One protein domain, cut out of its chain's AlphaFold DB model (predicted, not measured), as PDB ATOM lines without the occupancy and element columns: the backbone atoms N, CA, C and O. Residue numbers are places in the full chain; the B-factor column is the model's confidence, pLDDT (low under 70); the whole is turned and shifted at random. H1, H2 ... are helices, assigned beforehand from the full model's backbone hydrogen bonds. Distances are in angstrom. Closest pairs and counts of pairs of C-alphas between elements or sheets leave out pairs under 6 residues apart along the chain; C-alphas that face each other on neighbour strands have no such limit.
ATOM      1  N   GLY A   4     167.593 119.527 149.615       78.75
ATOM      2  CA  GLY A   4     166.240 119.606 149.059       78.75
ATOM      3  C   GLY A   4     165.488 120.880 149.463       78.75
ATOM      4  O   GLY A   4     164.818 121.489 148.632       78.75
ATOM      5  N   ASN A   5     165.670 121.362 150.697       86.88
ATOM      6  CA  ASN A   5     165.048 122.610 151.155       86.88
ATOM      7  C   ASN A   5     165.675 123.844 150.494       86.88
ATOM      8  O   ASN A   5     164.955 124.779 150.150       86.88
ATOM      9  N   ILE A   6     166.996 123.829 150.272       88.12
ATOM     10  CA  ILE A   6     167.701 124.900 149.550       88.12
ATOM     11  C   ILE A   6     167.194 124.977 148.113       88.12
ATOM     12  O   ILE A   6     166.848 126.058 147.648       88.12
ATOM     13  N   ILE A   7     167.090 123.833 147.433       86.56
ATOM     14  CA  ILE A   7     166.602 123.774 146.053       86.56
ATOM     15  C   ILE A   7     165.152 124.275 145.983       86.56
ATOM     16  O   ILE A   7     164.844 125.129 145.156       86.56
ATOM     17  N   LYS A   8     164.268 123.826 146.885       86.81
ATOM     18  CA  LYS A   8     162.869 124.284 146.927       86.81
ATOM     19  C   LYS A   8     162.757 125.802 147.115       86.81
ATOM     20  O   LYS A   8     161.979 126.446 146.411       86.81
ATOM     21  N   ALA A   9     163.537 126.374 148.031       91.69
ATOM     22  CA  ALA A   9     163.565 127.817 148.260       91.69
ATOM     23  C   ALA A   9     164.124 128.578 147.044       91.69
ATOM     24  O   ALA A   9     163.566 129.598 146.641       91.69
ATOM     25  N   LEU A  10     165.177 128.051 146.414       91.38
ATOM     26  CA  LEU A  10     165.758 128.644 145.214       91.38
ATOM     27  C   LEU A  10     164.778 128.633 144.035       91.38
ATOM     28  O   LEU A  10     164.698 129.619 143.315       91.38
ATOM     29  N   ARG A  11     163.983 127.571 143.859       85.38
ATOM     30  CA  ARG A  11     162.936 127.522 142.820       85.38
ATOM     31  C   ARG A  11     161.879 128.593 143.002       85.38
ATOM     32  O   ARG A  11     161.402 129.168 142.029       85.38
ATOM     33  N   GLN A  12     161.480 128.846 144.245       90.56
ATOM     34  CA  GLN A  12     160.566 129.942 144.523       90.56
ATOM     35  C   GLN A  12     161.201 131.276 144.109       90.56
ATOM     36  O   GLN A  12     160.572 132.037 143.384       90.56
ATOM     37  N   LYS A  13     162.471 131.502 144.469       94.00
ATOM     38  CA  LYS A  13     163.216 132.701 144.064       94.00
ATOM     39  C   LYS A  13     163.381 132.834 142.552       94.00
ATOM     40  O   LYS A  13     163.203 133.926 142.035       94.00
ATOM     41  N   LEU A  14     163.657 131.745 141.839       91.75
ATOM     42  CA  LEU A  14     163.737 131.729 140.376       91.75
ATOM     43  C   LEU A  14     162.434 132.217 139.736       91.75
ATOM     44  O   LEU A  14     162.478 133.084 138.875       91.75
ATOM     45  N   ARG A  15     161.280 131.726 140.204       89.81
ATOM     46  CA  ARG A  15     159.967 132.164 139.698       89.81
ATOM     47  C   ARG A  15     159.640 133.615 140.050       89.81
ATOM     48  O   ARG A  15     158.981 134.288 139.270       89.81
ATOM     49  N   GLU A  16     160.082 134.083 141.216       94.12
ATOM     50  CA  GLU A  16     159.915 135.480 141.636       94.12
ATOM     51  C   GLU A  16     160.766 136.439 140.788       94.12
ATOM     52  O   GLU A  16     160.289 137.504 140.410       94.12
ATOM     53  N   LEU A  17     162.018 136.067 140.504       95.19
ATOM     54  CA  LEU A  17     162.996 136.923 139.824       95.19
ATOM     55  C   LEU A  17     162.902 136.846 138.294       95.19
ATOM     56  O   LEU A  17     163.194 137.826 137.615       95.19
ATOM     57  N   PHE A  18     162.488 135.698 137.755       94.88
ATOM     58  CA  PHE A  18     162.426 135.432 136.317       94.88
ATOM     59  C   PHE A  18     161.064 134.841 135.923       94.88
ATOM     60  O   PHE A  18     160.989 133.687 135.494       94.88
ATOM     61  N   PRO A  19     159.960 135.595 136.056       92.00
ATOM     62  CA  PRO A  19     158.627 135.102 135.703       92.00
ATOM     63  C   PRO A  19     158.515 134.667 134.230       92.00
ATOM     64  O   PRO A  19     157.753 133.757 133.914       92.00
ATOM     65  N   GLN A  20     159.309 135.265 133.336       91.44
ATOM     66  CA  GLN A  20     159.384 134.920 131.914       91.44
ATOM     67  C   GLN A  20     160.000 133.541 131.640       91.44
ATOM     68  O   GLN A  20     159.809 132.994 130.560       91.44
ATOM     69  N   MET A  21     160.699 132.952 132.616       89.56
ATOM     70  CA  MET A  21     161.344 131.647 132.466       89.56
ATOM     71  C   MET A  21     160.344 130.544 132.112       89.56
ATOM     72  O   MET A  21     160.671 129.684 131.305       89.56
ATOM     73  N   GLN A  22     159.119 130.591 132.654       86.62
ATOM     74  CA  GLN A  22     158.088 129.611 132.299       86.62
ATOM     75  C   GLN A  22     157.672 129.743 130.830       86.62
ATOM     76  O   GLN A  22     157.579 128.740 130.144       86.62
ATOM     77  N   SER A  23     157.525 130.970 130.321       91.25
ATOM     78  CA  SER A  23     157.215 131.191 128.902       91.25
ATOM     79  C   SER A  23     158.297 130.615 127.990       91.25
ATOM     80  O   SER A  23     157.962 129.994 126.992       91.25
ATOM     81  N   TYR A  24     159.576 130.796 128.342       92.94
ATOM     82  CA  TYR A  24     160.697 130.256 127.563       92.94
ATOM     83  C   TYR A  24     160.751 128.726 127.579       92.94
ATOM     84  O   TYR A  24     161.267 128.114 126.651       92.94
ATOM     85  N   ILE A  25     160.268 128.102 128.651       88.12
ATOM     86  CA  ILE A  25     160.134 126.646 128.738       88.12
ATOM     87  C   ILE A  25     158.959 126.196 127.855       88.12
ATOM     88  O   ILE A  25     159.126 125.306 127.024       88.12
ATOM     89  N   ASP A  26     157.804 126.854 127.981       88.56
ATOM     90  CA  ASP A  26     156.564 126.505 127.276       88.56
ATOM     91  C   ASP A  26     156.686 126.650 125.746       88.56
ATOM     92  O   ASP A  26     156.099 125.869 124.995       88.56
ATOM     93  N   ASP A  27     157.439 127.646 125.266       92.19
ATOM     94  CA  ASP A  27     157.664 127.884 123.833       92.19
ATOM     95  C   ASP A  27     158.878 127.132 123.253       92.19
ATOM     96  O   ASP A  27     159.130 127.193 122.045       92.19
ATOM     97  N   GLY A  28     159.602 126.383 124.093       89.56
ATOM     98  CA  GLY A  28     160.763 125.583 123.709       89.56
ATOM     99  C   GLY A  28     162.062 126.370 123.508       89.56
ATOM    100  O   GLY A  28     163.046 125.782 123.058       89.56
ATOM    101  N   THR A  29     162.100 127.665 123.845       93.12
ATOM    102  CA  THR A  29     163.335 128.471 123.862       93.12
ATOM    103  C   THR A  29     164.369 127.876 124.819       93.12
ATOM    104  O   THR A  29     165.535 127.726 124.455       93.12
ATOM    105  N   ILE A  30     163.950 127.501 126.029       91.25
ATOM    106  CA  ILE A  30     164.732 126.684 126.960       91.25
ATOM    107  C   ILE A  30     164.314 125.233 126.750       91.25
ATOM    108  O   ILE A  30     163.206 124.834 127.109       91.25
ATOM    109  N   THR A  31     165.213 124.423 126.197       88.88
ATOM    110  CA  THR A  31     164.944 122.996 126.019       88.88
ATOM    111  C   THR A  31     165.105 122.224 127.330       88.88
ATOM    112  O   THR A  31     165.702 122.692 128.306       88.88
ATOM    113  N   LYS A  32     164.637 120.973 127.337       81.06
ATOM    114  CA  LYS A  32     164.859 120.023 128.435       81.06
ATOM    115  C   LYS A  32     166.328 119.863 128.814       81.06
ATOM    116  O   LYS A  32     166.667 119.824 130.000       81.06
ATOM    117  N   ASP A  33     167.191 119.764 127.810       81.25
ATOM    118  CA  ASP A  33     168.622 119.568 128.012       81.25
ATOM    119  C   ASP A  33     169.257 120.830 128.606       81.25
ATOM    120  O   ASP A  33     170.064 120.736 129.535       81.25
ATOM    121  N   ASP A  34     168.826 122.011 128.153       85.19
ATOM    122  CA  ASP A  34     169.282 123.295 128.691       85.19
ATOM    123  C   ASP A  34     168.875 123.472 130.154       85.19
ATOM    124  O   ASP A  34     169.689 123.881 130.987       85.19
ATOM    125  N   TRP A  35     167.631 123.122 130.486       87.19
ATOM    126  CA  TRP A  35     167.126 123.185 131.853       87.19
ATOM    127  C   TRP A  35     167.831 122.185 132.774       87.19
ATOM    128  O   TRP A  35     168.243 122.522 133.888       87.19
ATOM    129  N   THR A  36     168.065 120.965 132.284       83.88
ATOM    130  CA  THR A  36     168.836 119.940 133.001       83.88
ATOM    131  C   THR A  36     170.264 120.417 133.265       83.88
ATOM    132  O   THR A  36     170.793 120.256 134.371       83.88
ATOM    133  N   PHE A  37     170.899 121.042 132.273       84.12
ATOM    134  CA  PHE A  37     172.228 121.622 132.409       84.12
ATOM    135  C   PHE A  37     172.254 122.748 133.454       84.12
ATOM    136  O   PHE A  37     173.128 122.747 134.328       84.12
ATOM    137  N   PHE A  38     171.259 123.639 133.454       88.69
ATOM    138  CA  PHE A  38     171.107 124.672 134.480       88.69
ATOM    139  C   PHE A  38     170.960 124.083 135.890       88.69
ATOM    140  O   PHE A  38     171.667 124.491 136.818       88.69
ATOM    141  N   GLY A  39     170.121 123.055 136.053       86.12
ATOM    142  CA  GLY A  39     169.963 122.339 137.320       86.12
ATOM    143  C   GLY A  39     171.288 121.774 137.849       86.12
ATOM    144  O   GLY A  39     171.594 121.902 139.039       86.12
ATOM    145  N   ARG A  40     172.131 121.219 136.966       84.81
ATOM    146  CA  ARG A  40     173.474 120.722 137.325       84.81
ATOM    147  C   ARG A  40     174.394 121.845 137.804       84.81
ATOM    148  O   ARG A  40     175.092 121.652 138.802       84.81
ATOM    149  N   ILE A  41     174.375 123.007 137.142       89.19
ATOM    150  CA  ILE A  41     175.152 124.188 137.556       89.19
ATOM    151  C   ILE A  41     174.758 124.600 138.978       89.19
ATOM    152  O   ILE A  41     175.616 124.708 139.858       89.19
ATOM    153  N   ILE A  42     173.456 124.760 139.229       89.88
ATOM    154  CA  ILE A  42     172.922 125.126 140.545       89.88
ATOM    155  C   ILE A  42     173.317 124.105 141.614       89.88
ATOM    156  O   ILE A  42     173.810 124.478 142.680       89.88
ATOM    157  N   TYR A  43     173.158 122.809 141.341       87.19
ATOM    158  CA  TYR A  43     173.516 121.757 142.292       87.19
ATOM    159  C   TYR A  43     175.001 121.805 142.679       87.19
ATOM    160  O   TYR A  43     175.383 121.591 143.836       87.19
ATOM    161  N   ARG A  44     175.867 122.106 141.711       86.62
ATOM    162  CA  ARG A  44     177.309 122.210 141.931       86.62
ATOM    163  C   ARG A  44     177.673 123.475 142.703       86.62
ATOM    164  O   ARG A  44     178.438 123.367 143.658       86.62
ATOM    165  N   LEU A  45     177.028 124.610 142.427       90.50
ATOM    166  CA  LEU A  45     177.135 125.814 143.261       90.50
ATOM    167  C   LEU A  45     176.714 125.546 144.714       90.50
ATOM    168  O   LEU A  45     177.454 125.880 145.638       90.50
ATOM    169  N   ILE A  46     175.594 124.852 144.938       90.62
ATOM    170  CA  ILE A  46     175.158 124.426 146.280       90.62
ATOM    171  C   ILE A  46     176.251 123.592 146.971       90.62
ATOM    172  O   ILE A  46     176.589 123.828 148.133       90.62
ATOM    173  N   ASN A  47     176.847 122.630 146.261       86.19
ATOM    174  CA  ASN A  47     177.933 121.808 146.797       86.19
ATOM    175  C   ASN A  47     179.188 122.604 147.158       86.19
ATOM    176  O   ASN A  47     179.891 122.197 148.087       86.19
ATOM    177  N   CYS A  48     179.474 123.687 146.439       86.69
ATOM    178  CA  CYS A  48     180.560 124.604 146.763       86.69
ATOM    179  C   CYS A  48     180.227 125.467 147.986       86.69
ATOM    180  O   CYS A  48     181.088 125.691 148.831       86.69
ATOM    181  N   PHE A  49     178.980 125.913 148.116       89.56
ATOM    182  CA  PHE A  49     178.577 126.876 149.138       89.56
ATOM    183  C   PHE A  49     178.274 126.266 150.514       89.56
ATOM    184  O   PHE A  49     178.445 126.945 151.522       89.56
ATOM    185  N   ILE A  50     177.880 124.991 150.589       88.94
ATOM    186  CA  ILE A  50     177.588 124.317 151.873       88.94
ATOM    187  C   ILE A  50     178.865 123.820 152.581       88.94
ATOM    188  O   ILE A  50     178.852 123.517 153.776       88.94
ATOM    189  N   VAL A  51     179.983 123.675 151.867       82.81
ATOM    190  CA  VAL A  51     181.218 123.143 152.462       82.81
ATOM    191  C   VAL A  51     182.036 124.220 153.172       82.81
ATOM    192  O   VAL A  51     181.987 125.401 152.840       82.81
ATOM    193  N   ASN A  52     182.840 123.794 154.147       82.94
ATOM    194  CA  ASN A  52     183.793 124.687 154.797       82.94
ATOM    195  C   ASN A  52     184.930 125.107 153.829       82.94
ATOM    196  O   ASN A  52     185.195 124.392 152.854       82.94
ATOM    197  N   PRO A  53     185.630 126.226 154.109       79.38
ATOM    198  CA  PRO A  53     186.667 126.762 153.225       79.38
ATOM    199  C   PRO A  53     187.763 125.746 152.874       79.38
ATOM    200  O   PRO A  53     188.133 125.591 151.714       79.38
ATOM    201  N   GLU A  54     188.257 124.986 153.854       80.75
ATOM    202  CA  GLU A  54     189.323 124.000 153.635       80.75
ATOM    203  C   GLU A  54     188.901 122.879 152.681       80.75
ATOM    204  O   GLU A  54     189.689 122.378 151.876       80.75
ATOM    205  N   LYS A  55     187.649 122.426 152.788       82.31
ATOM    206  CA  LYS A  55     187.090 121.400 151.910       82.31
ATOM    207  C   LYS A  55     186.840 121.962 150.513       82.31
ATOM    208  O   LYS A  55     187.139 121.266 149.545       82.31
ATOM    209  N   ALA A  56     186.362 123.200 150.408       78.56
ATOM    210  CA  ALA A  56     186.209 123.921 149.147       78.56
ATOM    211  C   ALA A  56     187.550 124.074 148.398       78.56
ATOM    212  O   ALA A  56     187.651 123.711 147.222       78.56
ATOM    213  N   ILE A  57     188.616 124.485 149.095       79.69
ATOM    214  CA  ILE A  57     189.973 124.592 148.532       79.69
ATOM    215  C   ILE A  57     190.480 123.223 148.066       79.69
ATOM    216  O   ILE A  57     190.958 123.086 146.937       79.69
ATOM    217  N   ARG A  58     190.350 122.182 148.903       81.56
ATOM    218  CA  ARG A  58     190.783 120.819 148.546       81.56
ATOM    219  C   ARG A  58     190.072 120.289 147.302       81.56
ATOM    220  O   ARG A  58     190.733 119.734 146.427       81.56
ATOM    221  N   ARG A  59     188.750 120.470 147.207       79.62
ATOM    222  CA  ARG A  59     187.971 120.065 146.026       79.62
ATOM    223  C   ARG A  59     188.390 120.836 144.780       79.62
ATOM    224  O   ARG A  59     188.661 120.211 143.759       79.62
ATOM    225  N   SER A  60     188.577 122.148 144.900       79.81
ATOM    226  CA  SER A  60     189.066 122.987 143.803       79.81
ATOM    227  C   SER A  60     190.430 122.518 143.283       79.81
ATOM    228  O   SER A  60     190.600 122.339 142.079       79.81
ATOM    229  N   LYS A  61     191.397 122.228 144.167       82.94
ATOM    230  CA  LYS A  61     192.715 121.698 143.763       82.94
ATOM    231  C   LYS A  61     192.602 120.317 143.112       82.94
ATOM    232  O   LYS A  61     193.268 120.054 142.114       82.94
ATOM    233  N   ALA A  62     191.749 119.437 143.636       83.44
ATOM    234  CA  ALA A  62     191.505 118.132 143.025       83.44
ATOM    235  C   ALA A  62     190.920 118.262 141.607       83.44
ATOM    236  O   ALA A  62     191.375 117.565 140.700       83.44
ATOM    237  N   GLN A  63     189.974 119.183 141.399       81.38
ATOM    238  CA  GLN A  63     189.393 119.441 140.084       81.38
ATOM    239  C   GLN A  63     190.428 120.013 139.109       81.38
ATOM    240  O   GLN A  63     190.553 119.525 137.989       81.38
ATOM    241  N   LEU A  64     191.238 120.978 139.546       84.94
ATOM    242  CA  LEU A  64     192.321 121.526 138.731       84.94
ATOM    243  C   LEU A  64     193.349 120.470 138.330       84.94
ATOM    244  O   LEU A  64     193.776 120.446 137.184       84.94
ATOM    245  N   ASN A  65     193.694 119.545 139.225       86.81
ATOM    246  CA  ASN A  65     194.581 118.437 138.879       86.81
ATOM    247  C   ASN A  65     194.012 117.558 137.755       86.81
ATOM    248  O   ASN A  65     194.774 117.092 136.908       86.81
ATOM    249  N   LYS A  66     192.691 117.334 137.709       85.94
ATOM    250  CA  LYS A  66     192.056 116.618 136.587       85.94
ATOM    251  C   LYS A  66     192.191 117.404 135.282       85.94
ATOM    252  O   LYS A  66     192.581 116.833 134.267       85.94
ATOM    253  N   ILE A  67     191.917 118.709 135.333       86.75
ATOM    254  CA  ILE A  67     192.006 119.621 134.186       86.75
ATOM    255  C   ILE A  67     193.439 119.667 133.637       86.75
ATOM    256  O   ILE A  67     193.652 119.491 132.440       86.75
ATOM    257  N   LEU A  68     194.430 119.826 134.516       90.38
ATOM    258  CA  LEU A  68     195.845 119.832 134.153       90.38
ATOM    259  C   LEU A  68     196.264 118.523 133.494       90.38
ATOM    260  O   LEU A  68     196.788 118.548 132.387       90.38
ATOM    261  N   ARG A  69     195.960 117.376 134.113       90.50
ATOM    262  CA  ARG A  69     196.302 116.057 133.553       90.50
ATOM    263  C   ARG A  69     195.711 115.841 132.164       90.50
ATOM    264  O   ARG A  69     196.355 115.224 131.316       90.50
ATOM    265  N   PHE A  70     194.492 116.323 131.932       89.50
ATOM    266  CA  PHE A  70     193.890 116.292 130.604       89.50
ATOM    267  C   PHE A  70     194.714 117.117 129.614       89.50
ATOM    268  O   PHE A  70     195.175 116.575 128.612       89.50
ATOM    269  N   TYR A  71     194.958 118.396 129.908       90.69
ATOM    270  CA  TYR A  71     195.678 119.274 128.989       90.69
ATOM    271  C   TYR A  71     197.127 118.824 128.754       90.69
ATOM    272  O   TYR A  71     197.590 118.826 127.615       90.69
ATOM    273  N   GLU A  72     197.820 118.329 129.781       94.38
ATOM    274  CA  GLU A  72     199.144 117.706 129.662       94.38
ATOM    275  C   GLU A  72     199.131 116.521 128.691       94.38
ATOM    276  O   GLU A  72     200.008 116.400 127.827       94.38
ATOM    277  N   LYS A  73     198.124 115.644 128.805       91.56
ATOM    278  CA  LYS A  73     197.950 114.495 127.912       91.56
ATOM    279  C   LYS A  73     197.672 114.950 126.479       91.56
ATOM    280  O   LYS A  73     198.332 114.463 125.560       91.56
ATOM    281  N   GLU A  74     196.758 115.898 126.287       91.12
ATOM    282  CA  GLU A  74     196.396 116.422 124.968       91.12
ATOM    283  C   GLU A  74     197.592 117.097 124.272       91.12
ATOM    284  O   GLU A  74     197.851 116.839 123.090       91.12
ATOM    285  N   VAL A  75     198.375 117.895 125.005       94.44
ATOM    286  CA  VAL A  75     199.622 118.506 124.522       94.44
ATOM    287  C   VAL A  75     200.643 117.432 124.147       94.44
ATOM    288  O   VAL A  75     201.237 117.484 123.066       94.44
ATOM    289  N   ARG A  76     200.851 116.432 125.013       94.88
ATOM    290  CA  ARG A  76     201.825 115.356 124.781       94.88
ATOM    291  C   ARG A  76     201.487 114.544 123.534       94.88
ATOM    292  O   ARG A  76     202.380 114.303 122.724       94.88
ATOM    293  N   ILE A  77     200.230 114.132 123.371       92.00
ATOM    294  CA  ILE A  77     199.787 113.324 122.224       92.00
ATOM    295  C   ILE A  77     200.039 114.071 120.914       92.00
ATOM    296  O   ILE A  77     200.611 113.503 119.986       92.00
ATOM    297  N   ARG A  78     199.701 115.361 120.847       93.38
ATOM    298  CA  ARG A  78     199.885 116.169 119.630       93.38
ATOM    299  C   ARG A  78     201.357 116.413 119.319       93.38
ATOM    300  O   ARG A  78     201.761 116.271 118.170       93.38
ATOM    301  N   LYS A  79     202.181 116.684 120.341       94.50
ATOM    302  CA  LYS A  79     203.646 116.760 120.189       94.50
ATOM    303  C   LYS A  79     204.238 115.449 119.660       94.50
ATOM    304  O   LYS A  79     205.193 115.500 118.897       94.50
ATOM    305  N   LEU A  80     203.710 114.292 120.066       93.19
ATOM    306  CA  LEU A  80     204.159 112.988 119.563       93.19
ATOM    307  C   LEU A  80     203.703 112.741 118.122       93.19
ATOM    308  O   LEU A  80     204.524 112.347 117.300       93.19
ATOM    309  N   ALA A  81     202.438 113.021 117.802       90.75
ATOM    310  CA  ALA A  81     201.906 112.888 116.448       90.75
ATOM    311  C   ALA A  81     202.689 113.749 115.442       90.75
ATOM    312  O   ALA A  81     203.112 113.250 114.404       90.75
ATOM    313  N   LEU A  82     202.984 115.007 115.792       93.50
ATOM    314  CA  LEU A  82     203.759 115.928 114.948       93.50
ATOM    315  C   LEU A  82     205.210 115.489 114.693       93.50
ATOM    316  O   LEU A  82     205.843 116.017 113.786       93.50
ATOM    317  N   LYS A  83     205.754 114.550 115.479       94.44
ATOM    318  CA  LYS A  83     207.111 114.015 115.282       94.44
ATOM    319  C   LYS A  83     207.171 112.855 114.290       94.44
ATOM    320  O   LYS A  83     208.271 112.452 113.926       94.44
ATOM    321  N   SER A  84     206.035 112.277 113.901       93.62
ATOM    322  CA  SER A  84     205.993 111.082 113.058       93.62
ATOM    323  C   SER A  84     205.345 111.392 111.713       93.62
ATOM    324  O   SER A  84     204.125 111.369 111.581       93.62
ATOM    325  N   GLU A  85     206.171 111.642 110.696       91.56
ATOM    326  CA  GLU A  85     205.702 111.872 109.321       91.56
ATOM    327  C   GLU A  85     204.886 110.687 108.789       91.56
ATOM    328  O   GLU A  85     203.820 110.893 108.217       91.56
ATOM    329  N   LEU A  86     205.322 109.452 109.071       93.44
ATOM    330  CA  LEU A  86     204.583 108.232 108.725       93.44
ATOM    331  C   LEU A  86     203.182 108.218 109.348       93.44
ATOM    332  O   LEU A  86     202.201 108.038 108.637       93.44
ATOM    333  N   PHE A  87     203.062 108.484 110.654       91.19
ATOM    334  CA  PHE A  87     201.758 108.539 111.322       91.19
ATOM    335  C   PHE A  87     200.850 109.612 110.712       91.19
ATOM    336  O   PHE A  87     199.661 109.363 110.506       91.19
ATOM    337  N   LEU A  88     201.397 110.794 110.414       91.25
ATOM    338  CA  LEU A  88     200.644 111.893 109.809       91.25
ATOM    339  C   LEU A  88     200.147 111.529 108.404       91.25
ATOM    340  O   LEU A  88     198.978 111.768 108.099       91.25
ATOM    341  N   MET A  89     201.003 110.923 107.575       92.81
ATOM    342  CA  MET A  89     200.661 110.497 106.217       92.81
ATOM    343  C   MET A  89     199.625 109.370 106.212       92.81
ATOM    344  O   MET A  89     198.586 109.503 105.565       92.81
ATOM    345  N   ASP A  90     199.869 108.302 106.975       93.62
ATOM    346  CA  ASP A  90     199.012 107.111 107.010       93.62
ATOM    347  C   ASP A  90     197.597 107.436 107.504       93.62
ATOM    348  O   ASP A  90     196.613 106.864 107.031       93.62
ATOM    349  N   ASN A  91     197.479 108.403 108.418       91.94
ATOM    350  CA  ASN A  91     196.199 108.837 108.977       91.94
ATOM    351  C   ASN A  91     195.622 110.085 108.289       91.94
ATOM    352  O   ASN A  91     194.586 110.586 108.725       91.94
ATOM    353  N   LYS A  92     196.265 110.592 107.223       93.44
ATOM    354  CA  LYS A  92     195.846 111.794 106.475       93.44
ATOM    355  C   LYS A  92     195.572 112.996 107.390       93.44
ATOM    356  O   LYS A  92     194.570 113.695 107.241       93.44
ATOM    357  N   ILE A  93     196.446 113.207 108.372       91.19
ATOM    358  CA  ILE A  93     196.282 114.262 109.372       91.19
ATOM    359  C   ILE A  93     196.732 115.603 108.794       91.19
ATOM    360  O   ILE A  93     197.852 115.745 108.307       91.19
ATOM    361  N   ASP A  94     195.872 116.611 108.920       94.50
ATOM    362  CA  ASP A  94     196.212 118.002 108.633       94.50
ATOM    363  C   ASP A  94     197.188 118.542 109.692       94.50
ATOM    364  O   ASP A  94     196.841 118.732 110.864       94.50
ATOM    365  N   VAL A  95     198.428 118.780 109.260       94.19
ATOM    366  CA  VAL A  95     199.533 119.232 110.111       94.19
ATOM    367  C   VAL A  95     199.288 120.629 110.671       94.19
ATOM    368  O   VAL A  95     199.571 120.866 111.847       94.19
ATOM    369  N   GLU A  96     198.745 121.546 109.872       94.94
ATOM    370  CA  GLU A  96     198.513 122.927 110.304       94.94
ATOM    371  C   GLU A  96     197.384 122.983 111.328       94.94
ATOM    372  O   GLU A  96     197.523 123.602 112.387       94.94
ATOM    373  N   ARG A  97     196.313 122.218 111.098       93.81
ATOM    374  CA  ARG A  97     195.250 122.053 112.094       93.81
ATOM    375  C   ARG A  97     195.771 121.425 113.388       93.81
ATOM    376  O   ARG A  97     195.414 121.886 114.473       93.81
ATOM    377  N   LEU A  98     196.619 120.399 113.302       92.62
ATOM    378  CA  LEU A  98     197.197 119.743 114.478       92.62
ATOM    379  C   LEU A  98     198.117 120.687 115.272       92.62
ATOM    380  O   LEU A  98     198.097 120.668 116.506       92.62
ATOM    381  N   ARG A  99     198.889 121.540 114.586       95.75
ATOM    382  CA  ARG A  99     199.709 122.597 115.204       95.75
ATOM    383  C   ARG A  99     198.851 123.653 115.894       95.75
ATOM    384  O   ARG A  99     199.134 123.988 117.041       95.75
ATOM    385  N   ALA A 100     197.784 124.120 115.247       94.12
ATOM    386  CA  ALA A 100     196.849 125.074 115.841       94.12
ATOM    387  C   ALA A 100     196.184 124.502 117.107       94.12
ATOM    388  O   ALA A 100     196.135 125.163 118.144       94.12
ATOM    389  N   GLN A 101     195.752 123.237 117.059       91.94
ATOM    390  CA  GLN A 101     195.226 122.540 118.235       91.94
ATOM    391  C   GLN A 101     196.269 122.428 119.348       91.94
ATOM    392  O   GLN A 101     195.953 122.691 120.503       91.94
ATOM    393  N   LEU A 102     197.510 122.050 119.021       94.75
ATOM    394  CA  LEU A 102     198.592 121.996 120.002       94.75
ATOM    395  C   LEU A 102     198.797 123.356 120.686       94.75
ATOM    396  O   LEU A 102     198.905 123.387 121.909       94.75
ATOM    397  N   GLY A 103     198.824 124.449 119.917       94.50
ATOM    398  CA  GLY A 103     198.922 125.807 120.455       94.50
ATOM    399  C   GLY A 103     197.790 126.111 121.434       94.50
ATOM    400  O   GLY A 103     198.048 126.428 122.591       94.50
ATOM    401  N   SER A 104     196.542 125.882 121.019       91.50
ATOM    402  CA  SER A 104     195.364 126.097 121.866       91.50
ATOM    403  C   SER A 104     195.394 125.273 123.165       91.50
ATOM    404  O   SER A 104     195.120 125.803 124.244       91.50
ATOM    405  N   PHE A 105     195.770 123.990 123.105       91.69
ATOM    406  CA  PHE A 105     195.878 123.150 124.303       91.69
ATOM    407  C   PHE A 105     197.033 123.566 125.219       91.69
ATOM    408  O   PHE A 105     196.883 123.485 126.436       91.69
ATOM    409  N   GLN A 106     198.157 124.024 124.662       94.81
ATOM    410  CA  GLN A 106     199.279 124.538 125.449       94.81
ATOM    411  C   GLN A 106     198.889 125.830 126.172       94.81
ATOM    412  O   GLN A 106     199.116 125.940 127.369       94.81
ATOM    413  N   GLU A 107     198.215 126.758 125.496       92.62
ATOM    414  CA  GLU A 107     197.734 127.984 126.135       92.62
ATOM    415  C   GLU A 107     196.734 127.710 127.270       92.62
ATOM    416  O   GLU A 107     196.773 128.364 128.314       92.62
ATOM    417  N   ASN A 108     195.830 126.741 127.087       90.88
ATOM    418  CA  ASN A 108     194.922 126.317 128.152       90.88
ATOM    419  C   ASN A 108     195.687 125.660 129.307       90.88
ATOM    420  O   ASN A 108     195.406 125.964 130.465       90.88
ATOM    421  N   LEU A 109     196.663 124.792 129.014       92.56
ATOM    422  CA  LEU A 109     197.516 124.188 130.037       92.56
ATOM    423  C   LEU A 109     198.208 125.261 130.882       92.56
ATOM    424  O   LEU A 109     198.148 125.199 132.108       92.56
ATOM    425  N   ASP A 110     198.811 126.255 130.231       93.00
ATOM    426  CA  ASP A 110     199.554 127.326 130.890       93.00
ATOM    427  C   ASP A 110     198.626 128.183 131.766       93.00
ATOM    428  O   ASP A 110     198.934 128.441 132.934       93.00
ATOM    429  N   TYR A 111     197.440 128.534 131.252       90.94
ATOM    430  CA  TYR A 111     196.401 129.223 132.020       90.94
ATOM    431  C   TYR A 111     196.003 128.431 133.274       90.94
ATOM    432  O   TYR A 111     196.055 128.948 134.392       90.94
ATOM    433  N   TRP A 112     195.640 127.155 133.123       88.75
ATOM    434  CA  TRP A 112     195.188 126.336 134.249       88.75
ATOM    435  C   TRP A 112     196.316 126.029 135.240       88.75
ATOM    436  O   TRP A 112     196.052 125.914 136.439       88.75
ATOM    437  N   ALA A 113     197.571 125.963 134.786       90.12
ATOM    438  CA  ALA A 113     198.739 125.803 135.648       90.12
ATOM    439  C   ALA A 113     198.972 127.053 136.503       90.12
ATOM    440  O   ALA A 113     199.181 126.940 137.714       90.12
ATOM    441  N   GLN A 114     198.845 128.243 135.906       88.88
ATOM    442  CA  GLN A 114     198.899 129.509 136.634       88.88
ATOM    443  C   GLN A 114     197.794 129.586 137.697       88.88
ATOM    444  O   GLN A 114     198.075 129.901 138.854       88.88
ATOM    445  N   ARG A 115     196.547 129.236 137.341       84.88
ATOM    446  CA  ARG A 115     195.426 129.193 138.300       84.88
ATOM    447  C   ARG A 115     195.702 128.188 139.423       84.88
ATOM    448  O   ARG A 115     195.550 128.519 140.596       84.88
ATOM    449  N   HIS A 116     196.202 126.993 139.102       85.44
ATOM    450  CA  HIS A 116     196.572 125.990 140.102       85.44
ATOM    451  C   HIS A 116     197.664 126.459 141.070       85.44
ATOM    452  O   HIS A 116     197.631 126.057 142.233       85.44
ATOM    453  N   GLY A 117     198.582 127.332 140.653       81.25
ATOM    454  CA  GLY A 117     199.599 127.923 141.526       81.25
ATOM    455  C   GLY A 117     199.079 128.972 142.519       81.25
ATOM    456  O   GLY A 117     199.759 129.251 143.502       81.25
ATOM    457  N   SER A 118     197.881 129.529 142.308       78.25
ATOM    458  CA  SER A 118     197.336 130.597 143.157       78.25
ATOM    459  C   SER A 118     196.860 130.092 144.530       78.25
ATOM    460  O   SER A 118     196.352 128.967 144.671       78.25
ATOM    461  N   THR A 119     197.039 130.943 145.545       65.38
ATOM    462  CA  THR A 119     196.621 130.749 146.943       65.38
ATOM    463  C   THR A 119     195.247 131.332 147.256       65.38
ATOM    464  O   THR A 119     194.643 130.932 148.248       65.38
ATOM    465  N   ASP A 120     194.741 132.234 146.415       58.09
ATOM    466  CA  ASP A 120     193.669 133.157 146.808       58.09
ATOM    467  C   ASP A 120     192.277 132.732 146.327       58.09
ATOM    468  O   ASP A 120     191.280 133.375 146.648       58.09
ATOM    469  N   LEU A 121     192.177 131.650 145.551       58.34
ATOM    470  CA  LEU A 121     190.994 131.389 144.736       58.34
ATOM    471  C   LEU A 121     190.463 129.966 144.940       58.34
ATOM    472  O   LEU A 121     191.166 128.960 144.793       58.34
ATOM    473  N   CYS A 122     189.181 129.891 145.290       61.09
ATOM    474  CA  CYS A 122     188.427 128.647 145.331       61.09
ATOM    475  C   CYS A 122     187.754 128.426 143.964       61.09
ATOM    476  O   CYS A 122     186.602 128.763 143.754       61.09
ATOM    477  N   PHE A 123     188.475 127.845 143.012       74.56
ATOM    478  CA  PHE A 123     188.061 127.822 141.602       74.56
ATOM    479  C   PHE A 123     186.802 127.018 141.254       74.56
ATOM    480  O   PHE A 123     186.186 127.291 140.228       74.56
ATOM    481  N   GLU A 124     186.411 126.013 142.045       81.06
ATOM    482  CA  GLU A 124     185.259 125.169 141.680       81.06
ATOM    483  C   GLU A 124     183.963 125.993 141.599       81.06
ATOM    484  O   GLU A 124     183.208 125.853 140.639       81.06
ATOM    485  N   TYR A 125     183.738 126.918 142.544       86.06
ATOM    486  CA  TYR A 125     182.552 127.779 142.492       86.06
ATOM    487  C   TYR A 125     182.648 128.795 141.347       86.06
ATOM    488  O   TYR A 125     181.640 129.054 140.705       86.06
ATOM    489  N   GLU A 126     183.839 129.324 141.047       88.62
ATOM    490  CA  GLU A 126     184.055 130.291 139.959       88.62
ATOM    491  C   GLU A 126     183.702 129.703 138.595       88.62
ATOM    492  O   GLU A 126     183.035 130.356 137.796       88.62
ATOM    493  N   ILE A 127     184.103 128.454 138.339       87.38
ATOM    494  CA  ILE A 127     183.747 127.739 137.108       87.38
ATOM    495  C   ILE A 127     182.225 127.642 136.990       87.38
ATOM    496  O   ILE A 127     181.661 127.911 135.933       87.38
ATOM    497  N   HIS A 128     181.540 127.281 138.073       89.31
ATOM    498  CA  HIS A 128     180.086 127.143 138.047       89.31
ATOM    499  C   HIS A 128     179.356 128.489 138.024       89.31
ATOM    500  O   HIS A 128     178.299 128.572 137.410       89.31
ATOM    501  N   LEU A 129     179.927 129.555 138.592       93.50
ATOM    502  CA  LEU A 129     179.417 130.918 138.435       93.50
ATOM    503  C   LEU A 129     179.566 131.405 136.995       93.50
ATOM    504  O   LEU A 129     178.631 131.980 136.455       93.50
ATOM    505  N   PHE A 130     180.701 131.138 136.348       92.88
ATOM    506  CA  PHE A 130     180.879 131.448 134.932       92.88
ATOM    507  C   PHE A 130     179.824 130.740 134.074       92.88
ATOM    508  O   PHE A 130     179.177 131.382 133.252       92.88
ATOM    509  N   LEU A 131     179.618 129.433 134.286       91.62
ATOM    510  CA  LEU A 131     178.603 128.670 133.550       91.62
ATOM    511  C   LEU A 131     177.192 129.187 133.830       91.62
ATOM    512  O   LEU A 131     176.398 129.294 132.902       91.62
ATOM    513  N   PHE A 132     176.902 129.539 135.084       95.19
ATOM    514  CA  PHE A 132     175.644 130.161 135.474       95.19
ATOM    515  C   PHE A 132     175.411 131.461 134.702       95.19
ATOM    516  O   PHE A 132     174.400 131.581 134.021       95.19
ATOM    517  N   TYR A 133     176.354 132.404 134.748       96.19
ATOM    518  CA  TYR A 133     176.200 133.690 134.069       96.19
ATOM    519  C   TYR A 133     176.103 133.527 132.554       96.19
ATOM    520  O   TYR A 133     175.225 134.122 131.946       96.19
ATOM    521  N   LYS A 134     176.917 132.655 131.946       93.62
ATOM    522  CA  LYS A 134     176.809 132.346 130.512       93.62
ATOM    523  C   LYS A 134     175.443 131.784 130.137       93.62
ATOM    524  O   LYS A 134     174.889 132.194 129.126       93.62
ATOM    525  N   TRP A 135     174.908 130.860 130.932       93.81
ATOM    526  CA  TRP A 135     173.579 130.310 130.687       93.81
ATOM    527  C   TRP A 135     172.508 131.397 130.812       93.81
ATOM    528  O   TRP A 135     171.677 131.528 129.924       93.81
ATOM    529  N   MET A 136     172.565 132.225 131.859       96.00
ATOM    530  CA  MET A 136     171.578 133.286 132.065       96.00
ATOM    531  C   MET A 136     171.631 134.361 130.967       96.00
ATOM    532  O   MET A 136     170.586 134.816 130.508       96.00
ATOM    533  N   ASP A 137     172.835 134.728 130.523       95.38
ATOM    534  CA  ASP A 137     173.051 135.698 129.448       95.38
ATOM    535  C   ASP A 137     172.560 135.166 128.091       95.38
ATOM    536  O   ASP A 137     172.023 135.934 127.299       95.38
ATOM    537  N   ASN A 138     172.678 133.856 127.827       94.38
ATOM    538  CA  ASN A 138     172.181 133.244 126.586       94.38
ATOM    539  C   ASN A 138     170.657 133.373 126.413       94.38
ATOM    540  O   ASN A 138     170.181 133.365 125.281       94.38
ATOM    541  N   TYR A 139     169.914 133.481 127.516       94.56
ATOM    542  CA  TYR A 139     168.461 133.681 127.523       94.56
ATOM    543  C   TYR A 139     168.065 135.118 127.884       94.56
ATOM    544  O   TYR A 139     166.905 135.381 128.198       94.56
ATOM    545  N   GLU A 140     169.027 136.047 127.864       95.00
ATOM    546  CA  GLU A 140     168.808 137.477 128.098       95.00
ATOM    547  C   GLU A 140     168.123 137.785 129.445       95.00
ATOM    548  O   GLU A 140     167.349 138.736 129.580       95.00
ATOM    549  N   PHE A 141     168.395 136.983 130.480       96.12
ATOM    550  CA  PHE A 141     167.890 137.274 131.821       96.12
ATOM    551  C   PHE A 141     168.567 138.518 132.404       96.12
ATOM    552  O   PHE A 141     169.774 138.700 132.265       96.12
ATOM    553  N   ASP A 142     167.807 139.347 133.123       96.75
ATOM    554  CA  ASP A 142     168.307 140.598 133.701       96.75
ATOM    555  C   ASP A 142     169.483 140.373 134.668       96.75
ATOM    556  O   ASP A 142     169.410 139.566 135.599       96.75
ATOM    557  N   GLU A 143     170.571 141.116 134.465       95.81
ATOM    558  CA  GLU A 143     171.812 140.899 135.204       95.81
ATOM    559  C   GLU A 143     171.712 141.192 136.702       95.81
ATOM    560  O   GLU A 143     172.396 140.549 137.504       95.81
ATOM    561  N   TYR A 144     170.891 142.169 137.100       97.25
ATOM    562  CA  TYR A 144     170.689 142.472 138.511       97.25
ATOM    563  C   TYR A 144     170.053 141.263 139.194       97.25
ATOM    564  O   TYR A 144     170.569 140.779 140.205       97.25
ATOM    565  N   TYR A 145     169.011 140.698 138.583       97.88
ATOM    566  CA  TYR A 145     168.348 139.513 139.117       97.88
ATOM    567  C   TYR A 145     169.219 138.253 139.069       97.88
ATOM    568  O   TYR A 145     169.123 137.416 139.970       97.88
ATOM    569  N   GLN A 146     170.120 138.118 138.088       97.25
ATOM    570  CA  GLN A 146     171.116 137.036 138.080       97.25
ATOM    571  C   GLN A 146     171.974 137.069 139.356       97.25
ATOM    572  O   GLN A 146     172.162 136.046 140.019       97.25
ATOM    573  N   ARG A 147     172.478 138.256 139.721       97.38
ATOM    574  CA  ARG A 147     173.328 138.461 140.906       97.38
ATOM    575  C   ARG A 147     172.544 138.287 142.206       97.38
ATOM    576  O   ARG A 147     173.041 137.642 143.129       97.38
ATOM    577  N   GLU A 148     171.306 138.775 142.261       97.50
ATOM    578  CA  GLU A 148     170.389 138.545 143.389       97.50
ATOM    579  C   GLU A 148     170.131 137.058 143.639       97.50
ATOM    580  O   GLU A 148     170.106 136.605 144.789       97.50
ATOM    581  N   LEU A 149     169.983 136.264 142.574       97.25
ATOM    582  CA  LEU A 149     169.804 134.823 142.702       97.25
ATOM    583  C   LEU A 149     171.047 134.152 143.302       97.25
ATOM    584  O   LEU A 149     170.913 133.318 144.198       97.25
ATOM    585  N   ILE A 150     172.252 134.531 142.861       97.31
ATOM    586  CA  ILE A 150     173.507 134.013 143.427       97.31
ATOM    587  C   ILE A 150     173.653 134.403 144.897       97.31
ATOM    588  O   ILE A 150     173.965 133.545 145.726       97.31
ATOM    589  N   LEU A 151     173.380 135.660 145.248       96.44
ATOM    590  CA  LEU A 151     173.444 136.118 146.633       96.44
ATOM    591  C   LEU A 151     172.423 135.378 147.512       96.44
ATOM    592  O   LEU A 151     172.744 134.934 148.616       96.44
ATOM    593  N   SER A 152     171.209 135.173 147.000       96.12
ATOM    594  CA  SER A 152     170.178 134.362 147.655       96.12
ATOM    595  C   SER A 152     170.641 132.919 147.850       96.12
ATOM    596  O   SER A 152     170.481 132.367 148.935       96.12
ATOM    597  N   LEU A 153     171.267 132.315 146.839       95.94
ATOM    598  CA  LEU A 153     171.794 130.955 146.910       95.94
ATOM    599  C   LEU A 153     172.914 130.821 147.950       95.94
ATOM    600  O   LEU A 153     172.904 129.877 148.737       95.94
ATOM    601  N   MET A 154     173.853 131.770 147.995       94.38
ATOM    602  CA  MET A 154     174.907 131.810 149.014       94.38
ATOM    603  C   MET A 154     174.314 131.904 150.429       94.38
ATOM    604  O   MET A 154     174.708 131.134 151.311       94.38
ATOM    605  N   ASN A 155     173.321 132.779 150.623       94.44
ATOM    606  CA  ASN A 155     172.605 132.933 151.891       94.44
ATOM    607  C   ASN A 155     171.870 131.651 152.300       94.44
ATOM    608  O   ASN A 155     172.020 131.190 153.432       94.44
ATOM    609  N   LEU A 156     171.122 131.037 151.377       94.25
ATOM    610  CA  LEU A 156     170.433 129.767 151.612       94.25
ATOM    611  C   LEU A 156     171.425 128.658 151.977       94.25
ATOM    612  O   LEU A 156     171.176 127.875 152.883       94.25
ATOM    613  N   CYS A 157     172.585 128.598 151.333       92.38
ATOM    614  CA  CYS A 157     173.611 127.613 151.667       92.38
ATOM    615  C   CYS A 157     174.339 127.895 152.990       92.38
ATOM    616  O   CYS A 157     175.097 127.040 153.449       92.38
ATOM    617  N   GLY A 158     174.134 129.066 153.608       89.75
ATOM    618  CA  GLY A 158     174.908 129.502 154.769       89.75
ATOM    619  C   GLY A 158     176.393 129.663 154.443       89.75
ATOM    620  O   GLY A 158     177.245 129.357 155.280       89.75
ATOM    621  N   TYR A 159     176.715 130.087 153.217       90.19
ATOM    622  CA  TYR A 159     178.091 130.144 152.740       90.19
ATOM    623  C   TYR A 159     178.927 131.092 153.601       90.19
ATOM    624  O   TYR A 159     178.563 132.250 153.820       90.19
ATOM    625  N   TYR A 160     180.076 130.610 154.078       82.75
ATOM    626  CA  TYR A 160     180.933 131.357 155.007       82.75
ATOM    627  C   TYR A 160     181.365 132.722 154.448       82.75
ATOM    628  O   TYR A 160     181.598 133.668 155.204       82.75
ATOM    629  N   GLY A 161     181.492 132.808 153.121       83.12
ATOM    630  CA  GLY A 161     181.939 133.995 152.411       83.12
ATOM    631  C   GLY A 161     180.841 135.027 152.172       83.12
ATOM    632  O   GLY A 161     181.179 136.156 151.842       83.12
ATOM    633  N   THR A 162     179.559 134.688 152.363       87.88
ATOM    634  CA  THR A 162     178.417 135.505 151.896       87.88
ATOM    635  C   THR A 162     178.468 136.953 152.372       87.88
ATOM    636  O   THR A 162     178.179 137.862 151.609       87.88
ATOM    637  N   ARG A 163     178.930 137.196 153.606       86.38
ATOM    638  CA  ARG A 163     179.073 138.551 154.177       86.38
ATOM    639  C   ARG A 163     180.040 139.469 153.420       86.38
ATOM    640  O   ARG A 163     180.052 140.668 153.665       86.38
ATOM    641  N   TYR A 164     180.895 138.904 152.573       87.88
ATOM    642  CA  TYR A 164     181.849 139.645 151.755       87.88
ATOM    643  C   TYR A 164     181.328 139.911 150.341       87.88
ATOM    644  O   TYR A 164     182.042 140.545 149.567       87.88
ATOM    645  N   PHE A 165     180.131 139.426 150.006       89.94
ATOM    646  CA  PHE A 165     179.491 139.610 148.713       89.94
ATOM    647  C   PHE A 165     178.404 140.680 148.794       89.94
ATOM    648  O   PHE A 165     177.514 140.620 149.638       89.94
ATOM    649  N   SER A 166     178.489 141.643 147.882       94.12
ATOM    650  CA  SER A 166     177.411 142.560 147.519       94.12
ATOM    651  C   SER A 166     177.073 142.357 146.042       94.12
ATOM    652  O   SER A 166     177.796 141.651 145.329       94.12
ATOM    653  N   LEU A 167     175.998 142.980 145.566       96.00
ATOM    654  CA  LEU A 167     175.624 142.914 144.152       96.00
ATOM    655  C   LEU A 167     176.709 143.528 143.259       96.00
ATOM    656  O   LEU A 167     177.063 142.932 142.249       96.00
ATOM    657  N   GLU A 168     177.311 144.643 143.673       96.19
ATOM    658  CA  GLU A 168     178.400 145.315 142.947       96.19
ATOM    659  C   GLU A 168     179.665 144.448 142.899       96.19
ATOM    660  O   GLU A 168     180.378 144.392 141.892       96.19
ATOM    661  N   ARG A 169     179.949 143.717 143.986       94.00
ATOM    662  CA  ARG A 169     181.057 142.758 143.985       94.00
ATOM    663  C   ARG A 169     180.772 141.594 143.040       94.00
ATOM    664  O   ARG A 169     181.661 141.216 142.286       94.00
ATOM    665  N   LEU A 170     179.562 141.036 143.069       94.94
ATOM    666  CA  LEU A 170     179.168 139.953 142.162       94.94
ATOM    667  C   LEU A 170     179.185 140.396 140.697       94.94
ATOM    668  O   LEU A 170     179.522 139.598 139.831       94.94
ATOM    669  N   GLU A 171     178.870 141.658 140.416       96.44
ATOM    670  CA  GLU A 171     179.017 142.256 139.089       96.44
ATOM    671  C   GLU A 171     180.485 142.327 138.665       96.44
ATOM    672  O   GLU A 171     180.840 141.862 137.583       96.44
ATOM    673  N   THR A 172     181.355 142.832 139.542       94.50
ATOM    674  CA  THR A 172     182.804 142.856 139.291       94.50
ATOM    675  C   THR A 172     183.336 141.446 139.027       94.50
ATOM    676  O   THR A 172     184.075 141.232 138.067       94.50
ATOM    677  N   GLU A 173     182.925 140.466 139.834       91.44
ATOM    678  CA  GLU A 173     183.316 139.071 139.640       91.44
ATOM    679  C   GLU A 173     182.755 138.493 138.339       91.44
ATOM    680  O   GLU A 173     183.511 137.867 137.603       91.44
ATOM    681  N   LYS A 174     181.484 138.749 137.991       94.50
ATOM    682  CA  LYS A 174     180.911 138.358 136.690       94.50
ATOM    683  C   LYS A 174     181.781 138.886 135.549       94.50
ATOM    684  O   LYS A 174     182.175 138.110 134.683       94.50
ATOM    685  N   ASN A 175     182.137 140.168 135.573       94.50
ATOM    686  CA  ASN A 175     182.927 140.798 134.514       94.50
ATOM    687  C   ASN A 175     184.312 140.156 134.357       94.50
ATOM    688  O   ASN A 175     184.731 139.854 133.235       94.50
ATOM    689  N   VAL A 176     185.003 139.882 135.466       91.19
ATOM    690  CA  VAL A 176     186.291 139.166 135.458       91.19
ATOM    691  C   VAL A 176     186.121 137.737 134.937       91.19
ATOM    692  O   VAL A 176     186.858 137.308 134.053       91.19
ATOM    693  N   LEU A 177     185.117 136.998 135.419       91.19
ATOM    694  CA  LEU A 177     184.859 135.624 134.984       91.19
ATOM    695  C   LEU A 177     184.578 135.556 133.478       91.19
ATOM    696  O   LEU A 177     185.160 134.729 132.783       91.19
ATOM    697  N   ILE A 178     183.714 136.431 132.963       90.50
ATOM    698  CA  ILE A 178     183.312 136.438 131.553       90.50
ATOM    699  C   ILE A 178     184.471 136.828 130.626       90.50
ATOM    700  O   ILE A 178     184.546 136.301 129.514       90.50
ATOM    701  N   SER A 179     185.363 137.720 131.064       87.88
ATOM    702  CA  SER A 179     186.483 138.212 130.249       87.88
ATOM    703  C   SER A 179     187.732 137.330 130.314       87.88
ATOM    704  O   SER A 179     188.431 137.191 129.310       87.88
ATOM    705  N   GLU A 180     188.018 136.716 131.463       86.06
ATOM    706  CA  GLU A 180     189.294 136.034 131.701       86.06
ATOM    707  C   GLU A 180     189.194 134.506 131.738       86.06
ATOM    708  O   GLU A 180     190.210 133.819 131.571       86.06
ATOM    709  N   MET A 181     188.009 133.931 131.989       87.06
ATOM    710  CA  MET A 181     187.898 132.486 132.166       87.06
ATOM    711  C   MET A 181     188.021 131.731 130.842       87.06
ATOM    712  O   MET A 181     187.182 131.838 129.949       87.06
ATOM    713  N   ARG A 182     189.057 130.891 130.737       83.12
ATOM    714  CA  ARG A 182     189.287 130.042 129.561       83.12
ATOM    715  C   ARG A 182     188.587 128.691 129.704       83.12
ATOM    716  O   ARG A 182     189.177 127.726 130.188       83.12
ATOM    717  N   ILE A 183     187.332 128.611 129.257       75.69
ATOM    718  CA  ILE A 183     186.577 127.350 129.157       75.69
ATOM    719  C   ILE A 183     186.496 126.894 127.696       75.69
ATOM    720  O   ILE A 183     185.798 127.497 126.887       75.69
ATOM    721  N   GLY A 184     187.187 125.798 127.373       68.50
ATOM    722  CA  GLY A 184     186.992 125.059 126.121       68.50
ATOM    723  C   GLY A 184     185.847 124.044 126.218       68.50
ATOM    724  O   GLY A 184     185.466 123.623 127.312       68.50
ATOM    725  N   SER A 185     185.325 123.588 125.079       68.44
ATOM    726  CA  SER A 185     184.276 122.551 125.026       68.44
ATOM    727  C   SER A 185     184.701 121.233 125.694       68.44
ATOM    728  O   SER A 185     183.907 120.511 126.291       68.44
ATOM    729  N   GLU A 186     185.997 120.953 125.649       70.88
ATOM    730  CA  GLU A 186     186.680 119.824 126.251       70.88
ATOM    731  C   GLU A 186     186.675 119.929 127.774       70.88
ATOM    732  O   GLU A 186     186.527 118.920 128.461       70.88
ATOM    733  N   LEU A 187     186.757 121.150 128.308       73.12
ATOM    734  CA  LEU A 187     186.680 121.386 129.741       73.12
ATOM    735  C   LEU A 187     185.303 121.014 130.288       73.12
ATOM    736  O   LEU A 187     185.230 120.366 131.325       73.12
ATOM    737  N   LEU A 188     184.223 121.330 129.571       68.62
ATOM    738  CA  LEU A 188     182.867 120.927 129.964       68.62
ATOM    739  C   LEU A 188     182.728 119.401 130.084       68.62
ATOM    740  O   LEU A 188     182.031 118.914 130.974       68.62
ATOM    741  N   ARG A 189     183.442 118.641 129.244       67.75
ATOM    742  CA  ARG A 189     183.494 117.172 129.330       67.75
ATOM    743  C   ARG A 189     184.277 116.689 130.554       67.75
ATOM    744  O   ARG A 189     183.879 115.716 131.172       67.75
ATOM    745  N   ILE A 190     185.363 117.372 130.930       67.69
ATOM    746  CA  ILE A 190     186.173 117.052 132.130       67.69
ATOM    747  C   ILE A 190     185.447 117.415 133.427       67.69
ATOM    748  O   ILE A 190     185.661 116.793 134.466       67.69
ATOM    749  N   LEU A 191     184.631 118.466 133.391       69.56
ATOM    750  CA  LEU A 191     183.804 118.890 134.517       69.56
ATOM    751  C   LEU A 191     182.587 117.956 134.729       69.56
ATOM    752  O   LEU A 191     181.761 118.244 135.591       69.56
ATOM    753  N   ASP A 192     182.488 116.855 133.973       61.31
ATOM    754  CA  ASP A 192     181.376 115.893 133.951       61.31
ATOM    755  C   ASP A 192     180.024 116.513 133.530       61.31
ATOM    756  O   ASP A 192     178.960 116.009 133.882       61.31
ATOM    757  N   TYR A 193     180.030 117.634 132.795       55.75
ATOM    758  CA  TYR A 193     178.790 118.337 132.432       55.75
ATOM    759  C   TYR A 193     178.156 117.854 131.135       55.75
ATOM    760  O   TYR A 193     176.938 117.933 130.991       55.75
ATOM    761  N   ALA A 194     178.956 117.331 130.213       41.56
ATOM    762  CA  ALA A 194     178.466 116.763 128.971       41.56
ATOM    763  C   ALA A 194     178.776 115.267 128.955       41.56
ATOM    764  O   ALA A 194     179.945 114.893 128.997       41.56
ATOM    765  N   ILE A 195     177.722 114.462 128.778       41.66
ATOM    766  CA  ILE A 195     177.713 113.008 128.542       41.66
ATOM    767  C   ILE A 195     177.454 112.173 129.813       41.66
ATOM    768  O   ILE A 195     178.309 111.448 130.301       41.66
ATOM    769  N   GLU A 196     176.193 112.162 130.249       42.62
ATOM    770  CA  GLU A 196     175.547 110.923 130.720       42.62
ATOM    771  C   GLU A 196     174.903 110.195 129.523       42.62
ATOM    772  O   GLU A 196     173.751 109.779 129.552       42.62
ATOM    773  N   ILE A 197     175.651 110.012 128.432       39.47
ATOM    774  CA  ILE A 197     175.370 108.895 127.527       39.47
ATOM    775  C   ILE A 197     176.272 107.767 128.022       39.47
ATOM    776  O   ILE A 197     177.456 107.737 127.695       39.47
ATOM    777  N   ARG A 198     175.676 106.856 128.808       36.62
ATOM    778  CA  ARG A 198     176.263 105.690 129.511       36.62
ATOM    779  C   ARG A 198     176.769 105.966 130.931       36.62
ATOM    780  O   ARG A 198     177.957 105.868 131.217       36.62
ATOM    781  N   SER A 199     175.831 106.180 131.852       37.94
ATOM    782  CA  SER A 199     176.029 105.836 133.261       37.94
ATOM    783  C   SER A 199     176.221 104.317 133.389       37.94
ATOM    784  O   SER A 199     175.246 103.564 133.417       37.94
ATOM    785  N   GLN A 200     177.464 103.843 133.430       35.28
ATOM    786  CA  GLN A 200     177.741 102.511 133.975       35.28
ATOM    787  C   GLN A 200     178.931 102.423 134.920       35.28
ATOM    788  O   GLN A 200     179.041 101.394 135.565       35.28
TER     789      GLN A 200
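AT A GLANCE: This is residues 4 to 200 of the 221 residues of an uncharacterized protein of marine metagenome (UniProt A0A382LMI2). A body of crossing helices, H1, H3, H7, H8 and H9, has H7 in its middle and a long helical arm to one side: H4 and H6 run side by side in opposite directions, with little H5 at the arm's tip. H9 crosses H7 and H8, H2 sits at the edge of the body, H10 packs on H4, and the tail of residues 195 to 200 sticks out. The printed part has 197 residues with ten named helices, H1 to H10 in order, and no named strand: all helix. It is only just compact, close to loose, with a radius of gyration of the C-alphas of 19.5 A and spans of 62 by 43 by 36 A.

HOW THE PARTS SIT: H1, residues 4 to 17, touches H8, residues 143 to 157, at a shallow tilt of 20 degrees, opposite ways; the closest C-alphas, of Ile 6 and Leu 156, are 6.0 A apart. H2, residues 21 to 26, touches no helix. H3, residues 32 to 49, touches H7, residues 123 to 138, opposite ways at 33 degrees, a shallow tilt only just short of steep, closest at C-alphas 48 and 125, 5.7 A. H4, residues 53 to 81, touches H6, residues 95 to 117, opposite ways at a shallow tilt of 23 degrees, closest at C-alphas 71 and 109, 5.4 A. H5, residues 85 to 90, is close to H4 but not clearly touching, with C-alphas 81 and 87 closest at 6.7 A. With residues 56 to 63 alone, H4 touches H7, about perpendicular at 77 degrees, closest at C-alphas 60 and 124, 4.9 A. H7 and H8 form a helical hairpin but only just touch, with 3 pairs of C-alphas within 8 A, the closest being those of Met 136 and Gln 146, 7.1 A. H9, residues 167 to 180, touches H7 about perpendicular at 88 degrees, closest at C-alphas 130 and 177, 5.8 A. H10, residues 185 to 190, touches H4, closest at C-alphas 67 and 190, 6.7 A. Every O i to N i+4 pair is within hydrogen-bond range in H1 to H9; in H10 1 of 2 is.

IN THESE COORDINATES: H1 begins at C-alpha 4, (166.240, 119.606, 149.059). From first to last C-alpha H3 is 25.8 A long, H4 42.2 A, H6 32.6 A and H7 22.5 A. H4 begins at C-alpha 53, (186.667, 126.762, 153.225), and H10 ends at C-alpha 190, (186.173, 117.052, 132.130).

THE WHOLE: The C-alphas of Glu 16 and Leu 86, the two farthest apart, are 61.8 A apart. The printed part has no cut and no long link. Mean pLDDT of the printed part is 86.5; residues 119 to 122, 184 to 185 and 188 to 200 are under 70.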